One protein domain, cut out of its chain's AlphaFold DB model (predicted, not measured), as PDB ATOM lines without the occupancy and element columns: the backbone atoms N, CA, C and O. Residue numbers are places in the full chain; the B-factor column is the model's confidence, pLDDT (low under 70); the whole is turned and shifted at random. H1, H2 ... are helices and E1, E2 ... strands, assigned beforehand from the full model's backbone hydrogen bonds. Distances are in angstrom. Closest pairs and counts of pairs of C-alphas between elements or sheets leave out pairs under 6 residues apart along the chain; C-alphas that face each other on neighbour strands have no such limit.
ATOM      1  N   SER A  63      27.206  47.721 100.382       96.50
ATOM      2  CA  SER A  63      26.201  47.026  99.569       96.50
ATOM      3  C   SER A  63      25.242  47.954  98.825       96.50
ATOM      4  O   SER A  63      24.653  47.536  97.835       96.50
ATOM      5  N   VAL A  64      25.089  49.221  99.239       97.06
ATOM      6  CA  VAL A  64      24.275  50.195  98.487       97.06
ATOM      7  C   VAL A  64      24.811  50.359  97.060       97.06
ATOM      8  O   VAL A  64      24.027  50.463  96.119       97.06
ATOM      9  N   ASN A  65      26.134  50.285  96.880       95.88
ATOM     10  CA  ASN A  65      26.775  50.421  95.572       95.88
ATOM     11  C   ASN A  65      26.418  49.276  94.601       95.88
ATOM     12  O   ASN A  65      26.519  49.446  93.390       95.88
ATOM     13  N   SER A  66      25.962  48.124  95.107       94.00
ATOM     14  CA  SER A  66      25.572  46.956  94.302       94.00
ATOM     15  C   SER A  66      24.227  47.118  93.572       94.00
ATOM     16  O   SER A  66      23.829  46.210  92.838       94.00
ATOM     17  N   TYR A  67      23.536  48.252  93.732       95.50
ATOM     18  CA  TYR A  67      22.205  48.513  93.179       95.50
ATOM     19  C   TYR A  67      22.185  49.664  92.163       95.50
ATOM     20  O   TYR A  67      22.931  50.631  92.283       95.50
ATOM     21  N   ALA A  68      21.268  49.594  91.197       94.69
ATOM     22  CA  ALA A  68      20.862  50.698  90.322       94.69
ATOM     23  C   ALA A  68      20.066  51.772  91.079       94.69
ATOM     24  O   ALA A  68      20.195  52.962  90.815       94.69
ATOM     25  N   VAL A  69      19.219  51.344  92.021       96.81
ATOM     26  CA  VAL A  69      18.381  52.213  92.857       96.81
ATOM     27  C   VAL A  69      18.366  51.666  94.283       96.81
ATOM     28  O   VAL A  69      18.081  50.484  94.484       96.81
ATOM     29  N   PHE A  70      18.633  52.528  95.266       98.31
ATOM     30  CA  PHE A  70      18.476  52.239  96.695       98.31
ATOM     31  C   PHE A  70      17.628  53.342  97.339       98.31
ATOM     32  O   PHE A  70      18.037  54.506  97.360       98.31
ATOM     33  N   THR A  71      16.422  53.011  97.808       98.12
ATOM     34  CA  THR A  71      15.437  54.033  98.204       98.12
ATOM     35  C   THR A  71      14.386  53.538  99.202       98.12
ATOM     36  O   THR A  71      14.169  52.332  99.330       98.12
ATOM     37  N   ASN A  78       8.940  53.506  84.256       78.06
ATOM     38  CA  ASN A  78       9.417  52.912  83.000       78.06
ATOM     39  C   ASN A  78      10.435  51.773  83.251       78.06
ATOM     40  O   ASN A  78      10.698  51.405  84.397       78.06
ATOM     41  N   HIS A  79      11.016  51.216  82.186       76.69
ATOM     42  CA  HIS A  79      12.110  50.243  82.227       76.69
ATOM     43  C   HIS A  79      13.300  50.696  83.104       76.69
ATOM     44  O   HIS A  79      13.565  51.891  83.247       76.69
ATOM     45  N   MET A  80      13.994  49.734  83.716       84.38
ATOM     46  CA  MET A  80      15.211  49.947  84.509       84.38
ATOM     47  C   MET A  80      16.171  48.781  84.283       84.38
ATOM     48  O   MET A  80      15.778  47.621  84.445       84.38
ATOM     49  N   GLU A  81      17.416  49.100  83.927       86.56
ATOM     50  CA  GLU A  81      18.454  48.117  83.627       86.56
ATOM     51  C   GLU A  81      19.383  47.931  84.838       86.56
ATOM     52  O   GLU A  81      20.258  48.760  85.094       86.56
ATOM     53  N   GLY A  82      19.212  46.827  85.575       88.56
ATOM     54  CA  GLY A  82      19.995  46.504  86.776       88.56
ATOM     55  C   GLY A  82      19.200  45.767  87.854       88.56
ATOM     56  O   GLY A  82      18.164  45.160  87.573       88.56
ATOM     57  N   VAL A  83      19.669  45.840  89.101       91.25
ATOM     58  CA  VAL A  83      18.950  45.394  90.310       91.25
ATOM     59  C   VAL A  83      18.697  46.566  91.264       91.25
ATOM     60  O   VAL A  83      19.370  47.588  91.185       91.25
ATOM     61  N   PHE A  84      17.720  46.463  92.167       94.50
ATOM     62  CA  PHE A  84      17.362  47.555  93.084       94.50
ATOM     63  C   PHE A  84      16.939  47.056  94.466       94.50
ATOM     64  O   PHE A  84      16.482  45.921  94.610       94.50
ATOM     65  N   ALA A  85      17.043  47.937  95.462       97.19
ATOM     66  CA  ALA A  85      16.501  47.746  96.801       97.19
ATOM     67  C   ALA A  85      15.520  48.880  97.139       97.19
ATOM     68  O   ALA A  85      15.887  50.057  97.120       97.19
ATOM     69  N   ALA A  86      14.273  48.526  97.452       95.94
ATOM     70  CA  ALA A  86      13.224  49.476  97.815       95.94
ATOM     71  C   ALA A  86      12.477  49.042  99.085       95.94
ATOM     72  O   ALA A  86      12.084  47.877  99.210       95.94
ATOM     73  N   LYS A  87      12.221  49.984 100.004       94.44
ATOM     74  CA  LYS A  87      11.342  49.727 101.161       94.44
ATOM     75  C   LYS A  87       9.872  49.623 100.737       94.44
ATOM     76  O   LYS A  87       9.144  48.775 101.244       94.44
ATOM     77  N   TYR A  88       9.478  50.430  99.754       89.19
ATOM     78  CA  TYR A  88       8.183  50.436  99.082       89.19
ATOM     79  C   TYR A  88       8.385  50.564  97.565       89.19
ATOM     80  O   TYR A  88       8.860  51.586  97.066       89.19
ATOM     81  N   LEU A  89       8.001  49.530  96.812       88.38
ATOM     82  CA  LEU A  89       7.934  49.603  95.348       88.38
ATOM     83  C   LEU A  89       6.538  50.043  94.889       88.38
ATOM     84  O   LEU A  89       5.536  49.435  95.268       88.38
ATOM     85  N   TYR A  90       6.492  51.046  94.013       82.94
ATOM     86  CA  TYR A  90       5.302  51.562  93.338       82.94
ATOM     87  C   TYR A  90       5.459  51.356  91.815       82.94
ATOM     88  O   TYR A  90       5.944  52.253  91.116       82.94
ATOM     89  N   PRO A  91       5.109  50.172  91.278       75.12
ATOM     90  CA  PRO A  91       5.360  49.842  89.879       75.12
ATOM     91  C   PRO A  91       4.288  50.443  88.958       75.12
ATOM     92  O   PRO A  91       3.098  50.232  89.168       75.12
ATOM     93  N   SER A  92       4.698  51.111  87.876       70.69
ATOM     94  CA  SER A  92       3.792  51.507  86.772       70.69
ATOM     95  C   SER A  92       3.376  50.349  85.864       70.69
ATOM     96  O   SER A  92       2.519  50.501  84.991       70.69
ATOM     97  N   GLY A  93       4.020  49.190  86.024       62.81
ATOM     98  CA  GLY A  93       3.849  48.078  85.108       62.81
ATOM     99  C   GLY A  93       4.699  48.217  83.840       62.81
ATOM    100  O   GLY A  93       4.175  48.200  82.723       62.81
ATOM    101  N   MET A  94       6.010  48.346  84.038       71.75
ATOM    102  CA  MET A  94       7.049  48.260  83.012       71.75
ATOM    103  C   MET A  94       8.156  47.321  83.513       71.75
ATOM    104  O   MET A  94       8.363  47.195  84.722       71.75
ATOM    105  N   GLY A  95       8.850  46.639  82.598       72.38
ATOM    106  CA  GLY A  95       9.856  45.629  82.951       72.38
ATOM    107  C   GLY A  95      11.022  46.183  83.778       72.38
ATOM    108  O   GLY A  95      11.305  47.379  83.757       72.38
ATOM    109  N   PHE A  96      11.725  45.308  84.488       79.38
ATOM    110  CA  PHE A  96      12.948  45.641  85.216       79.38
ATOM    111  C   PHE A  96      13.896  44.440  85.247       79.38
ATOM    112  O   PHE A  96      13.454  43.289  85.158       79.38
ATOM    113  N   GLY A  97      15.191  44.704  85.407       78.25
ATOM    114  CA  GLY A  97      16.206  43.677  85.621       78.25
ATOM    115  C   GLY A  97      17.485  43.923  84.827       78.25
ATOM    116  O   GLY A  97      17.587  44.844  84.023       78.25
ATOM    117  N   THR A  98      18.477  43.064  85.032       78.38
ATOM    118  CA  THR A  98      19.747  43.098  84.297       78.38
ATOM    119  C   THR A  98      19.573  42.903  82.791       78.38
ATOM    120  O   THR A  98      18.897  41.971  82.356       78.38
ATOM    121  N   THR A  99      20.293  43.700  82.002       79.31
ATOM    122  CA  THR A  99      20.443  43.556  80.546       79.31
ATOM    123  C   THR A  99      21.891  43.254  80.157       79.31
ATOM    124  O   THR A  99      22.802  43.350  80.979       79.31
ATOM    125  N   GLY A 100      22.132  42.938  78.880       76.94
ATOM    126  CA  GLY A 100      23.493  42.785  78.351       76.94
ATOM    127  C   GLY A 100      24.360  44.050  78.462       76.94
ATOM    128  O   GLY A 100      25.581  43.929  78.443       76.94
ATOM    129  N   ASN A 101      23.753  45.231  78.632       81.88
ATOM    130  CA  ASN A 101      24.475  46.495  78.785       81.88
ATOM    131  C   ASN A 101      25.070  46.638  80.197       81.88
ATOM    132  O   ASN A 101      26.207  47.074  80.343       81.88
ATOM    133  N   VAL A 102      24.316  46.237  81.229       84.69
ATOM    134  CA  VAL A 102      24.678  46.444  82.648       84.69
ATOM    135  C   VAL A 102      25.191  45.191  83.371       84.69
ATOM    136  O   VAL A 102      25.683  45.281  84.490       84.69
ATOM    137  N   VAL A 103      25.130  44.003  82.753       82.81
ATOM    138  CA  VAL A 103      25.519  42.712  83.373       82.81
ATOM    139  C   VAL A 103      26.983  42.628  83.843       82.81
ATOM    140  O   VAL A 103      27.357  41.696  84.560       82.81
ATOM    141  N   ASN A 104      27.837  43.560  83.423       83.50
ATOM    142  CA  ASN A 104      29.240  43.630  83.844       83.50
ATOM    143  C   ASN A 104      29.477  44.621  85.000       83.50
ATOM    144  O   ASN A 104      30.574  44.642  85.541       83.50
ATOM    145  N   TYR A 105      28.452  45.377  85.407       85.19
ATOM    146  CA  TYR A 105      28.471  46.317  86.538       85.19
ATOM    147  C   TYR A 105      27.823  45.741  87.814       85.19
ATOM    148  O   TYR A 105      27.673  46.435  88.818       85.19
ATOM    149  N   LEU A 106      27.402  44.473  87.774       83.00
ATOM    150  CA  LEU A 106      26.778  43.775  88.896       83.00
ATOM    151  C   LEU A 106      27.823  43.172  89.834       83.00
ATOM    152  O   LEU A 106      28.686  42.417  89.386       83.00
ATOM    153  N   ASN A 107      27.643  43.360  91.141       85.12
ATOM    154  CA  ASN A 107      28.289  42.526  92.149       85.12
ATOM    155  C   ASN A 107      27.692  41.097  92.097       85.12
ATOM    156  O   ASN A 107      26.503  40.934  92.388       85.12
ATOM    157  N   PRO A 108      28.466  40.038  91.773       78.94
ATOM    158  CA  PRO A 108      27.934  38.673  91.690       78.94
ATOM    159  C   PRO A 108      27.413  38.123  93.025       78.94
ATOM    160  O   PRO A 108      26.572  37.227  93.020       78.94
ATOM    161  N   GLY A 109      27.899  38.647  94.156       83.00
ATOM    162  CA  GLY A 109      27.433  38.276  95.494       83.00
ATOM    163  C   GLY A 109      26.115  38.937  95.904       83.00
ATOM    164  O   GLY A 109      25.459  38.443  96.813       83.00
ATOM    165  N   GLU A 110      25.709  40.017  95.227       87.12
ATOM    166  CA  GLU A 110      24.568  40.867  95.612       87.12
ATOM    167  C   GLU A 110      23.621  41.157  94.437       87.12
ATOM    168  O   GLU A 110      22.918  42.164  94.399       87.12
ATOM    169  N   ASN A 111      23.585  40.248  93.461       88.44
ATOM    170  CA  ASN A 111      22.742  40.319  92.270       88.44
ATOM    171  C   ASN A 111      21.266  40.000  92.610       88.44
ATOM    172  O   ASN A 111      20.704  38.994  92.167       88.44
ATOM    173  N   PHE A 112      20.645  40.817  93.462       90.00
ATOM    174  CA  PHE A 112      19.314  40.591  94.027       90.00
ATOM    175  C   PHE A 112      18.429  41.826  93.869       90.00
ATOM    176  O   PHE A 112      18.860  42.936  94.150       90.00
ATOM    177  N   ILE A 113      17.162  41.639  93.506       92.38
ATOM    178  CA  ILE A 113      16.130  42.670  93.678       92.38
ATOM    179  C   ILE A 113      15.513  42.484  95.068       92.38
ATOM    180  O   ILE A 113      14.987  41.408  95.352       92.38
ATOM    181  N   TYR A 114      15.579  43.507  95.920       95.38
ATOM    182  CA  TYR A 114      15.054  43.485  97.291       95.38
ATOM    183  C   TYR A 114      13.856  44.430  97.421       95.38
ATOM    184  O   TYR A 114      13.959  45.623  97.135       95.38
ATOM    185  N   ILE A 115      12.713  43.908  97.865       93.38
ATOM    186  CA  ILE A 115      11.479  44.680  98.052       93.38
ATOM    187  C   ILE A 115      10.928  44.358  99.443       93.38
ATOM    188  O   ILE A 115      10.487  43.234  99.675       93.38
ATOM    189  N   GLU A 116      10.948  45.325 100.367       91.69
ATOM    190  CA  GLU A 116      10.413  45.121 101.727       91.69
ATOM    191  C   GLU A 116       8.878  45.126 101.744       91.69
ATOM    192  O   GLU A 116       8.259  44.300 102.412       91.69
ATOM    193  N   ASN A 117       8.261  46.016 100.960       85.75
ATOM    194  CA  ASN A 117       6.814  46.164 100.812       85.75
ATOM    195  C   ASN A 117       6.458  46.626  99.386       85.75
ATOM    196  O   ASN A 117       7.278  47.202  98.666       85.75
ATOM    197  N   PHE A 118       5.193  46.456  99.001       80.31
ATOM    198  CA  PHE A 118       4.617  47.110  97.821       80.31
ATOM    199  C   PHE A 118       3.705  48.254  98.263       80.31
ATOM    200  O   PHE A 118       2.877  48.088  99.160       80.31
ATOM    201  N   GLY A 119       3.864  49.417  97.638       66.75
ATOM    202  CA  GLY A 119       2.998  50.566  97.862       66.75
ATOM    203  C   GLY A 119       1.710  50.477  97.040       66.75
ATOM    204  O   GLY A 119       1.692  49.914  95.946       66.75
ATOM    205  N   ALA A 120       0.627  51.083  97.533       60.28
ATOM    206  CA  ALA A 120      -0.534  51.360  96.688       60.28
ATOM    207  C   ALA A 120      -0.128  52.363  95.594       60.28
ATOM    208  O   ALA A 120       0.500  53.373  95.912       60.28
ATOM    209  N   ASN A 121      -0.458  52.087  94.327       53.78
ATOM    210  CA  ASN A 121       0.121  52.809  93.183       53.78
ATOM    211  C   ASN A 121      -0.064  54.339  93.251       53.78
ATOM    212  O   ASN A 121      -1.002  54.860  93.864       53.78
ATOM    213  N   LYS A 122       0.832  55.048  92.550       51.19
ATOM    214  CA  LYS A 122       0.904  56.516  92.431       51.19
ATOM    215  C   LYS A 122      -0.500  57.147  92.302       51.19
ATOM    216  O   LYS A 122      -1.241  56.756  91.401       51.19
ATOM    217  N   PRO A 123      -0.893  58.125  93.145       41.53
ATOM    218  CA  PRO A 123      -2.262  58.648  93.172       41.53
ATOM    219  C   PRO A 123      -2.795  59.087  91.798       41.53
ATOM    220  O   PRO A 123      -2.307  60.044  91.200       41.53
ATOM    221  N   GLY A 124      -3.825  58.385  91.319       46.84
ATOM    222  CA  GLY A 124      -4.403  58.548  89.978       46.84
ATOM    223  C   GLY A 124      -4.177  57.346  89.055       46.84
ATOM    224  O   GLY A 124      -4.934  57.175  88.101       46.84
ATOM    225  N   ASP A 125      -3.210  56.483  89.367       49.72
ATOM    226  CA  ASP A 125      -2.997  55.203  88.699       49.72
ATOM    227  C   ASP A 125      -3.924  54.125  89.286       49.72
ATOM    228  O   ASP A 125      -3.909  53.827  90.484       49.72
ATOM    229  N   THR A 126      -4.769  53.554  88.425       49.84
ATOM    230  CA  THR A 126      -5.718  52.485  88.764       49.84
ATOM    231  C   THR A 126      -5.333  51.140  88.151       49.84
ATOM    232  O   THR A 126      -6.188  50.256  88.041       49.84
ATOM    233  N   SER A 127      -4.090  50.979  87.692       46.84
ATOM    234  CA  SER A 127      -3.533  49.654  87.449       46.84
ATOM    235  C   SER A 127      -3.569  48.843  88.748       46.84
ATOM    236  O   SER A 127      -3.507  49.372  89.856       46.84
ATOM    237  N   THR A 128      -3.756  47.536  88.638       46.72
ATOM    238  CA  THR A 128      -3.488  46.634  89.758       46.72
ATOM    239  C   THR A 128      -1.991  46.293  89.766       46.72
ATOM    240  O   THR A 128      -1.313  46.438  88.753       46.72
ATOM    241  N   PHE A 129      -1.484  45.753  90.877       48.06
ATOM    242  CA  PHE A 129      -0.160  45.106  90.952       48.06
ATOM    243  C   PHE A 129       0.038  44.033  89.843       48.06
ATOM    244  O   PHE A 129       1.161  43.741  89.436       48.06
ATOM    245  N   GLY A 130      -1.053  43.510  89.263       46.19
ATOM    246  CA  GLY A 130      -1.090  42.984  87.890       46.19
ATOM    247  C   GLY A 130      -1.639  44.016  86.901       46.19
ATOM    248  O   GLY A 130      -2.670  44.639  87.125       46.19
ATOM    249  N   ASN A 131      -1.063  44.175  85.718       37.78
ATOM    250  CA  ASN A 131      -0.819  43.041  84.827       37.78
ATOM    251  C   ASN A 131       0.602  43.007  84.256       37.78
ATOM    252  O   ASN A 131       1.025  41.974  83.751       37.78
ATOM    253  N   ASN A 132       1.333  44.116  84.350       45.94
ATOM    254  CA  ASN A 132       2.494  44.375  83.510       45.94
ATOM    255  C   ASN A 132       3.819  44.238  84.277       45.94
ATOM    256  O   ASN A 132       4.704  45.079  84.150       45.94
ATOM    257  N   ILE A 133       4.001  43.131  84.997       52.34
ATOM    258  CA  ILE A 133       5.364  42.613  85.209       52.34
ATOM    259  C   ILE A 133       5.779  41.749  83.992       52.34
ATOM    260  O   ILE A 133       6.464  40.736  84.103       52.34
ATOM    261  N   ASP A 134       5.306  42.140  82.807       44.06
ATOM    262  CA  ASP A 134       5.682  41.570  81.521       44.06
ATOM    263  C   ASP A 134       7.025  42.170  81.087       44.06
ATOM    264  O   ASP A 134       7.309  43.345  81.316       44.06
ATOM    265  N   SER A 135       7.831  41.372  80.388       49.00
ATOM    266  CA  SER A 135       9.220  41.690  80.006       49.00
ATOM    267  C   SER A 135      10.277  41.525  81.105       49.00
ATOM    268  O   SER A 135      11.247  42.274  81.148       49.00
ATOM    269  N   ILE A 136      10.166  40.485  81.940       51.91
ATOM    270  CA  ILE A 136      11.310  39.999  82.729       51.91
ATOM    271  C   ILE A 136      12.045  38.888  81.951       51.91
ATOM    272  O   ILE A 136      11.452  37.881  81.560       51.91
ATOM    273  N   ASN A 137      13.336  39.116  81.667       50.44
ATOM    274  CA  ASN A 137      14.226  38.288  80.829       50.44
ATOM    275  C   ASN A 137      13.654  37.886  79.436       50.44
ATOM    276  O   ASN A 137      14.083  36.900  78.823       50.44
ATOM    277  N   GLU A 138      12.700  38.650  78.888       39.34
ATOM    278  CA  GLU A 138      12.122  38.476  77.540       39.34
ATOM    279  C   GLU A 138      13.056  39.016  76.433       39.34
ATOM    280  O   GLU A 138      12.708  39.928  75.689       39.34
ATOM    281  N   GLY A 139      14.254  38.438  76.286       43.34
ATOM    282  CA  GLY A 139      15.088  38.683  75.095       43.34
ATOM    283  C   GLY A 139      16.572  38.341  75.218       43.34
ATOM    284  O   GLY A 139      17.219  38.043  74.212       43.34
ATOM    285  N   ILE A 140      17.118  38.347  76.434       50.56
ATOM    286  CA  ILE A 140      18.568  38.367  76.646       50.56
ATOM    287  C   ILE A 140      19.130  36.938  76.681       50.56
ATOM    288  O   ILE A 140      19.414  36.375  77.735       50.56
ATOM    289  N   ASN A 141      19.324  36.348  75.498       46.91
ATOM    290  CA  ASN A 141      19.950  35.026  75.319       46.91
ATOM    291  C   ASN A 141      21.449  34.982  75.706       46.91
ATOM    292  O   ASN A 141      22.097  33.951  75.535       46.91
ATOM    293  N   GLU A 142      21.995  36.102  76.184       54.00
ATOM    294  CA  GLU A 142      23.418  36.337  76.447       54.00
ATOM    295  C   GLU A 142      23.742  36.409  77.953       54.00
ATOM    296  O   GLU A 142      24.903  36.283  78.335       54.00
ATOM    297  N   ILE A 143      22.728  36.534  78.823       62.97
ATOM    298  CA  ILE A 143      22.900  36.413  80.278       62.97
ATOM    299  C   ILE A 143      22.901  34.927  80.650       62.97
ATOM    300  O   ILE A 143      21.893  34.225  80.536       62.97
ATOM    301  N   THR A 144      24.054  34.451  81.112       66.12
ATOM    302  CA  THR A 144      24.232  33.108  81.670       66.12
ATOM    303  C   THR A 144      23.476  32.966  82.999       66.12
ATOM    304  O   THR A 144      23.159  33.954  83.661       66.12
ATOM    305  N   GLN A 145      23.130  31.738  83.404       66.19
ATOM    306  CA  GLN A 145      22.268  31.510  84.578       66.19
ATOM    307  C   GLN A 145      22.897  32.029  85.887       66.19
ATOM    308  O   GLN A 145      22.181  32.485  86.766       66.19
ATOM    309  N   ASP A 146      24.224  32.009  85.989       65.38
ATOM    310  CA  ASP A 146      25.046  32.620  87.044       65.38
ATOM    311  C   ASP A 146      24.962  34.157  87.088       65.38
ATOM    312  O   ASP A 146      25.028  34.741  88.166       65.38
ATOM    313  N   LYS A 147      24.747  34.816  85.942       70.62
ATOM    314  CA  LYS A 147      24.574  36.273  85.825       70.62
ATOM    315  C   LYS A 147      23.116  36.735  85.988       70.62
ATOM    316  O   LYS A 147      22.860  37.938  86.011       70.62
ATOM    317  N   LYS A 148      22.150  35.815  86.136       73.81
ATOM    318  CA  LYS A 148      20.756  36.161  86.463       73.81
ATOM    319  C   LYS A 148      20.594  36.517  87.937       73.81
ATOM    320  O   LYS A 148      21.040  35.779  88.818       73.81
ATOM    321  N   TRP A 149      19.834  37.577  88.173       82.25
ATOM    322  CA  TRP A 149      19.427  38.032  89.493       82.25
ATOM    323  C   TRP A 149      18.389  37.121  90.162       82.25
ATOM    324  O   TRP A 149      17.655  36.385  89.495       82.25
ATOM    325  N   ALA A 150      18.303  37.195  91.490       86.25
ATOM    326  CA  ALA A 150      17.206  36.631  92.285       86.25
ATOM    327  C   ALA A 150      16.283  37.735  92.837       86.25
ATOM    328  O   ALA A 150      16.635  38.913  92.786       86.25
ATOM    329  N   MET A 151      15.115  37.371  93.377       87.88
ATOM    330  CA  MET A 151      14.261  38.298  94.135       87.88
ATOM    331  C   MET A 151      14.184  37.909  95.607       87.88
ATOM    332  O   MET A 151      14.000  36.735  95.935       87.88
ATOM    333  N   ILE A 152      14.243  38.921  96.465       92.06
ATOM    334  CA  ILE A 152      13.923  38.859  97.886       92.06
ATOM    335  C   ILE A 152      12.678  39.738  98.072       92.06
ATOM    336  O   ILE A 152      12.704  40.939  97.804       92.06
ATOM    337  N   LEU A 153      11.565  39.102  98.430       90.56
ATOM    338  CA  LEU A 153      10.215  39.668  98.419       90.56
ATOM    339  C   LEU A 153       9.602  39.686  99.832       90.56
ATOM    340  O   LEU A 153      10.056  38.946 100.709       90.56
ATOM    341  N   PRO A 154       8.532  40.469 100.058       90.00
ATOM    342  CA  PRO A 154       7.830  40.484 101.335       90.00
ATOM    343  C   PRO A 154       7.286  39.098 101.709       90.00
ATOM    344  O   PRO A 154       6.890  38.309 100.843       90.00
ATOM    345  N   ASP A 155       7.168  38.835 103.012       88.31
ATOM    346  CA  ASP A 155       6.476  37.646 103.541       88.31
ATOM    347  C   ASP A 155       4.971  37.634 103.200       88.31
ATOM    348  O   ASP A 155       4.308  36.610 103.340       88.31
ATOM    349  N   THR A 156       4.416  38.773 102.767       85.12
ATOM    350  CA  THR A 156       3.008  38.924 102.366       85.12
ATOM    351  C   THR A 156       2.746  38.577 100.901       85.12
ATOM    352  O   THR A 156       1.617  38.744 100.439       85.12
ATOM    353  N   ILE A 157       3.761  38.137 100.151       85.56
ATOM    354  CA  ILE A 157       3.585  37.647  98.784       85.56
ATOM    355  C   ILE A 157       3.447  36.123  98.796       85.56
ATOM    356  O   ILE A 157       4.352  35.427  99.237       85.56
ATOM    357  N   THR A 158       2.371  35.589  98.227       86.75
ATOM    358  CA  THR A 158       2.224  34.164  97.903       86.75
ATOM    359  C   THR A 158       2.670  33.886  96.461       86.75
ATOM    360  O   THR A 158       2.376  34.651  95.538       86.75
ATOM    361  N   PHE A 159       3.351  32.757  96.245       86.25
ATOM    362  CA  PHE A 159       3.804  32.282  94.932       86.25
ATOM    363  C   PHE A 159       2.859  31.201  94.365       86.25
ATOM    364  O   PHE A 159       2.988  30.014  94.680       86.25
ATOM    365  N   ASP A 160       1.909  31.572  93.496       83.81
ATOM    366  CA  ASP A 160       1.031  30.594  92.836       83.81
ATOM    367  C   ASP A 160       1.688  29.973  91.593       83.81
ATOM    368  O   ASP A 160       1.658  30.514  90.486       83.81
ATOM    369  N   HIS A 161       2.226  28.768  91.773       82.81
ATOM    370  CA  HIS A 161       2.780  27.930  90.707       82.81
ATOM    371  C   HIS A 161       1.727  27.141  89.896       82.81
ATOM    372  O   HIS A 161       2.084  26.264  89.108       82.81
ATOM    373  N   SER A 162       0.420  27.388  90.061       82.31
ATOM    374  CA  SER A 162      -0.629  26.695  89.289       82.31
ATOM    375  C   SER A 162      -0.651  27.085  87.799       82.31
ATOM    376  O   SER A 162      -1.141  26.324  86.952       82.31
ATOM    377  N   ALA A 163      -0.081  28.246  87.471       77.81
ATOM    378  CA  ALA A 163      -0.075  28.837  86.142       77.81
ATOM    379  C   ALA A 163       0.730  28.034  85.095       77.81
ATOM    380  O   ALA A 163       1.597  27.213  85.403       77.81
ATOM    381  N   ASN A 164       0.408  28.255  83.813       78.19
ATOM    382  CA  ASN A 164       0.979  27.560  82.648       78.19
ATOM    383  C   ASN A 164       1.240  26.051  82.880       78.19
ATOM    384  O   ASN A 164       2.351  25.554  82.693       78.19
ATOM    385  N   ASN A 165       0.217  25.302  83.302       80.56
ATOM    386  CA  ASN A 165       0.291  23.851  83.539       80.56
ATOM    387  C   ASN A 165       1.336  23.413  84.595       80.56
ATOM    388  O   ASN A 165       1.852  22.297  84.503       80.56
ATOM    389  N   GLY A 166       1.659  24.267  85.573       76.25
ATOM    390  CA  GLY A 166       2.687  23.997  86.587       76.25
ATOM    391  C   GLY A 166       4.114  24.370  86.173       76.25
ATOM    392  O   GLY A 166       5.063  23.871  86.771       76.25
ATOM    393  N   ASN A 167       4.275  25.187  85.124       74.50
ATOM    394  CA  ASN A 167       5.571  25.748  84.713       74.50
ATOM    395  C   ASN A 167       5.659  27.259  84.993       74.50
ATOM    396  O   ASN A 167       6.757  27.807  85.043       74.50
ATOM    397  N   GLY A 168       4.512  27.932  85.123       76.50
ATOM    398  CA  GLY A 168       4.446  29.366  85.372       76.50
ATOM    399  C   GLY A 168       4.383  29.713  86.855       76.50
ATOM    400  O   GLY A 168       4.326  28.833  87.714       76.50
ATOM    401  N   ILE A 169       4.363  31.012  87.133       80.81
ATOM    402  CA  ILE A 169       4.135  31.576  88.465       80.81
ATOM    403  C   ILE A 169       3.289  32.852  88.345       80.81
ATOM    404  O   ILE A 169       3.367  33.569  87.345       80.81
ATOM    405  N   VAL A 170       2.470  33.113  89.362       80.44
ATOM    406  CA  VAL A 170       1.823  34.398  89.646       80.44
ATOM    407  C   VAL A 170       2.204  34.800  91.072       80.44
ATOM    408  O   VAL A 170       2.165  33.967  91.977       80.44
ATOM    409  N   LEU A 171       2.589  36.058  91.273       82.38
ATOM    410  CA  LEU A 171       2.812  36.645  92.595       82.38
ATOM    411  C   LEU A 171       1.478  37.208  93.101       82.38
ATOM    412  O   LEU A 171       0.750  37.826  92.325       82.38
ATOM    413  N   ILE A 172       1.137  36.997  94.369       79.81
ATOM    414  CA  ILE A 172      -0.136  37.427  94.967       79.81
ATOM    415  C   ILE A 172       0.165  38.176  96.261       79.81
ATOM    416  O   ILE A 172       0.782  37.593  97.139       79.81
ATOM    417  N   ASN A 173      -0.278  39.424  96.412       80.31
ATOM    418  CA  ASN A 173      -0.219  40.115  97.699       80.31
ATOM    419  C   ASN A 173      -1.390  39.662  98.583       80.31
ATOM    420  O   ASN A 173      -2.551  39.926  98.277       80.31
ATOM    421  N   ASP A 174      -1.104  38.988  99.693       80.62
ATOM    422  CA  ASP A 174      -2.123  38.424 100.586       80.62
ATOM    423  C   ASP A 174      -2.826  39.482 101.462       80.62
ATOM    424  O   ASP A 174      -3.845  39.184 102.089       80.62
ATOM    425  N   LEU A 175      -2.327  40.729 101.491       76.69
ATOM    426  CA  LEU A 175      -2.958  41.842 102.217       76.69
ATOM    427  C   LEU A 175      -4.210  42.395 101.514       76.69
ATOM    428  O   LEU A 175      -5.181  42.760 102.179       76.69
ATOM    429  N   ASP A 176      -4.187  42.475 100.181       73.81
ATOM    430  CA  ASP A 176      -5.249  43.061  99.347       73.81
ATOM    431  C   ASP A 176      -5.826  42.080  98.303       73.81
ATOM    432  O   ASP A 176      -6.884  42.337  97.721       73.81
ATOM    433  N   GLY A 177      -5.180  40.927  98.109       72.44
ATOM    434  CA  GLY A 177      -5.546  39.887  97.151       72.44
ATOM    435  C   GLY A 177      -5.139  40.182  95.705       72.44
ATOM    436  O   GLY A 177      -5.587  39.469  94.801       72.44
ATOM    437  N   VAL A 178      -4.343  41.225  95.450       72.88
ATOM    438  CA  VAL A 178      -3.976  41.639  94.093       72.88
ATOM    439  C   VAL A 178      -2.839  40.765  93.552       72.88
ATOM    440  O   VAL A 178      -1.898  40.412  94.258       72.88
ATOM    441  N   GLN A 179      -2.951  40.373  92.281       75.69
ATOM    442  CA  GLN A 179      -2.112  39.352  91.642       75.69
ATOM    443  C   GLN A 179      -1.335  39.939  90.468       75.69
ATOM    444  O   GLN A 179      -1.883  40.786  89.768       75.69
ATOM    445  N   SER A 180      -0.107  39.479  90.219       74.12
ATOM    446  CA  SER A 180       0.718  39.893  89.078       74.12
ATOM    447  C   SER A 180       0.187  39.370  87.735       74.12
ATOM    448  O   SER A 180      -0.729  38.549  87.669       74.12
ATOM    449  N   GLY A 181       0.844  39.766  86.639       71.00
ATOM    450  CA  GLY A 181       0.778  39.012  85.382       71.00
ATOM    451  C   GLY A 181       1.255  37.556  85.547       71.00
ATOM    452  O   GLY A 181       1.894  37.198  86.540       71.00
ATOM    453  N   THR A 182       0.939  36.697  84.571       74.00
ATOM    454  CA  THR A 182       1.387  35.293  84.561       74.00
ATOM    455  C   THR A 182       2.758  35.156  83.907       74.00
ATOM    456  O   THR A 182       2.882  35.177  82.682       74.00
ATOM    457  N   PHE A 183       3.778  34.884  84.714       75.94
ATOM    458  CA  PHE A 183       5.094  34.510  84.211       75.94
ATOM    459  C   PHE A 183       5.033  33.103  83.618       75.94
ATOM    460  O   PHE A 183       4.756  32.128  84.318       75.94
ATOM    461  N   ASN A 184       5.303  32.967  82.318       71.88
ATOM    462  CA  ASN A 184       5.150  31.686  81.618       71.88
ATOM    463  C   ASN A 184       6.216  30.627  81.981       71.88
ATOM    464  O   ASN A 184       5.989  29.444  81.722       71.88
ATOM    465  N   ASN A 185       7.345  31.029  82.574       69.62
ATOM    466  CA  ASN A 185       8.340  30.154  83.205       69.62
ATOM    467  C   ASN A 185       8.980  30.901  84.391       69.62
ATOM    468  O   ASN A 185       9.480  32.009  84.203       69.62
ATOM    469  N   ALA A 186       9.013  30.294  85.579       66.56
ATOM    470  CA  ALA A 186       9.666  30.873  86.757       66.56
ATOM    471  C   ALA A 186      11.185  31.107  86.568       66.56
ATOM    472  O   ALA A 186      11.694  32.123  87.024       66.56
ATOM    473  N   GLU A 187      11.890  30.268  85.795       66.62
ATOM    474  CA  GLU A 187      13.320  30.458  85.451       66.62
ATOM    475  C   GLU A 187      13.572  31.671  84.529       66.62
ATOM    476  O   GLU A 187      14.725  32.029  84.251       66.62
ATOM    477  N   ARG A 188      12.499  32.258  83.980       65.31
ATOM    478  CA  ARG A 188      12.536  33.525  83.236       65.31
ATOM    479  C   ARG A 188      12.185  34.713  84.117       65.31
ATOM    480  O   ARG A 188      12.609  35.801  83.776       65.31
ATOM    481  N   LEU A 189      11.483  34.521  85.235       71.94
ATOM    482  CA  LEU A 189      11.322  35.566  86.242       71.94
ATOM    483  C   LEU A 189      12.662  35.802  86.955       71.94
ATOM    484  O   LEU A 189      13.240  36.869  86.810       71.94
ATOM    485  N   ALA A 190      13.201  34.799  87.647       75.88
ATOM    486  CA  ALA A 190      14.413  34.976  88.447       75.88
ATOM    487  C   ALA A 190      15.265  33.699  88.529       75.88
ATOM    488  O   ALA A 190      14.816  32.599  88.206       75.88
ATOM    489  N   ASN A 191      16.506  33.848  88.991       78.81
ATOM    490  CA  ASN A 191      17.395  32.743  89.364       78.81
ATOM    491  C   ASN A 191      16.945  32.059  90.671       78.81
ATOM    492  O   ASN A 191      17.139  30.862  90.862       78.81
ATOM    493  N   GLY A 192      16.293  32.827  91.548       82.50
ATOM    494  CA  GLY A 192      15.660  32.374  92.782       82.50
ATOM    495  C   GLY A 192      14.591  33.368  93.235       82.50
ATOM    496  O   GLY A 192      14.634  34.541  92.860       82.50
ATOM    497  N   LEU A 193      13.627  32.889  94.019       85.38
ATOM    498  CA  LEU A 193      12.562  33.686  94.629       85.38
ATOM    499  C   LEU A 193      12.507  33.333  96.110       85.38
ATOM    500  O   LEU A 193      12.354  32.160  96.452       85.38
ATOM    501  N   TYR A 194      12.644  34.339  96.966       89.19
ATOM    502  CA  TYR A 194      12.764  34.174  98.410       89.19
ATOM    503  C   TYR A 194      11.876  35.181  99.143       89.19
ATOM    504  O   TYR A 194      11.617  36.267  98.624       89.19
ATOM    505  N   HIS A 195      11.452  34.841 100.358       91.69
ATOM    506  CA  HIS A 195      10.847  35.797 101.288       91.69
ATOM    507  C   HIS A 195      11.907  36.340 102.252       91.69
ATOM    508  O   HIS A 195      12.860  35.626 102.567       91.69
ATOM    509  N   ILE A 196      11.732  37.561 102.757       93.19
ATOM    510  CA  ILE A 196      12.673  38.198 103.699       93.19
ATOM    511  C   ILE A 196      12.858  37.367 104.981       93.19
ATOM    512  O   ILE A 196      13.988  37.181 105.432       93.19
ATOM    513  N   SER A 197      11.799  36.751 105.526       91.88
ATOM    514  CA  SER A 197      11.919  35.813 106.664       91.88
ATOM    515  C   SER A 197      12.681  34.517 106.350       91.88
ATOM    516  O   SER A 197      12.898  33.693 107.243       91.88
ATOM    517  N   LYS A 198      13.070  34.306 105.088       91.88
ATOM    518  CA  LYS A 198      13.778  33.125 104.582       91.88
ATOM    519  C   LYS A 198      15.180  33.432 104.070       91.88
ATOM    520  O   LYS A 198      15.830  32.510 103.582       91.88
ATOM    521  N   THR A 199      15.676  34.661 104.211       92.62
ATOM    522  CA  THR A 199      17.040  35.039 103.812       92.62
ATOM    523  C   THR A 199      17.873  35.530 104.994       92.62
ATOM    524  O   THR A 199      17.388  36.252 105.866       92.62
ATOM    525  N   SER A 200      19.159  35.168 105.005       93.00
ATOM    526  CA  SER A 200      20.171  35.793 105.878       93.00
ATOM    527  C   SER A 200      20.487  37.238 105.467       93.00
ATOM    528  O   SER A 200      20.944  38.037 106.289       93.00
ATOM    529  N   TYR A 201      20.210  37.573 104.206       94.75
ATOM    530  CA  TYR A 201      20.312  38.916 103.657       94.75
ATOM    531  C   TYR A 201      19.050  39.708 104.010       94.75
ATOM    532  O   TYR A 201      17.954  39.378 103.551       94.75
ATOM    533  N   GLN A 202      19.213  40.725 104.855       94.31
ATOM    534  CA  GLN A 202      18.155  41.608 105.349       94.31
ATOM    535  C   GLN A 202      18.696  43.039 105.403       94.31
ATOM    536  O   GLN A 202      19.840  43.253 105.817       94.31
ATOM    537  N   ILE A 203      17.878  44.006 104.988       97.19
ATOM    538  CA  ILE A 203      18.250  45.423 104.906       97.19
ATOM    539  C   ILE A 203      17.473  46.203 105.967       97.19
ATOM    540  O   ILE A 203      16.258  46.343 105.869       97.19
ATOM    541  N   ASP A 204      18.175  46.743 106.961       97.75
ATOM    542  CA  ASP A 204      17.651  47.814 107.811       97.75
ATOM    543  C   ASP A 204      17.823  49.134 107.044       97.75
ATOM    544  O   ASP A 204      18.905  49.725 107.036       97.75
ATOM    545  N   PHE A 205      16.778  49.551 106.321       97.88
ATOM    546  CA  PHE A 205      16.811  50.775 105.512       97.88
ATOM    547  C   PHE A 205      17.123  52.016 106.351       97.88
ATOM    548  O   PHE A 205      17.885  52.871 105.907       97.88
ATOM    549  N   ASP A 206      16.592  52.101 107.567       98.06
ATOM    550  CA  ASP A 206      16.714  53.282 108.419       98.06
ATOM    551  C   ASP A 206      18.191  53.471 108.815       98.06
ATOM    552  O   ASP A 206      18.778  54.536 108.595       98.06
TER     553      ASP A 206
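What this domain is: This is residues 63 to 71 and 78 to 206 of the 716 residues of the protein "Choice-of-anchor A domain-containing protein" of Ruminococcus sp. YE71 (UniProt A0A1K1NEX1). Little regular structure: long loops surround a twisted sheet of five parallel strands, E1 E2 E3 E4 E7, with the antiparallel hairpin E5 and E6 past one end of E4. The 138 printed residues, 41 in named elements, mostly strand, run H1 E1 E2 E3 E4 E5 E6 H2 E7. The whole is compact, radius of gyration of the C-alphas 14.4 A, spanning 40 by 37 by 31 A.

How they stand to each other: H1, residues 63 to 66, only grazes the sheet. E2, residues 84 to 91, bends by 111 degrees at residue 87. It is parallel to E3, residues 112 to 118, with N 114 and O 84 within hydrogen-bond range, 2.9 A. E5, residues 157 to 160, and E6, residues 170 to 173, form a hairpin, with N 158 and O 172 at 2.8 A. H1 and H2, residues 186 to 189, are too short for O i to N i+4 pairs.

Where its parts are: E1 is residues 69 to 71, E4 150 to 153, E7 193 to 195. C-alpha 63 begins H1 at (26.201, 47.026, 99.569); C-alpha 195 ends E7 at (10.847, 35.797, 101.288).

The domain as a whole: Across the cut, C-alphas 71 and 78 are 16.4 A apart. pLDDT is under 70 at residues 93, 119 to 146 and 185 to 188.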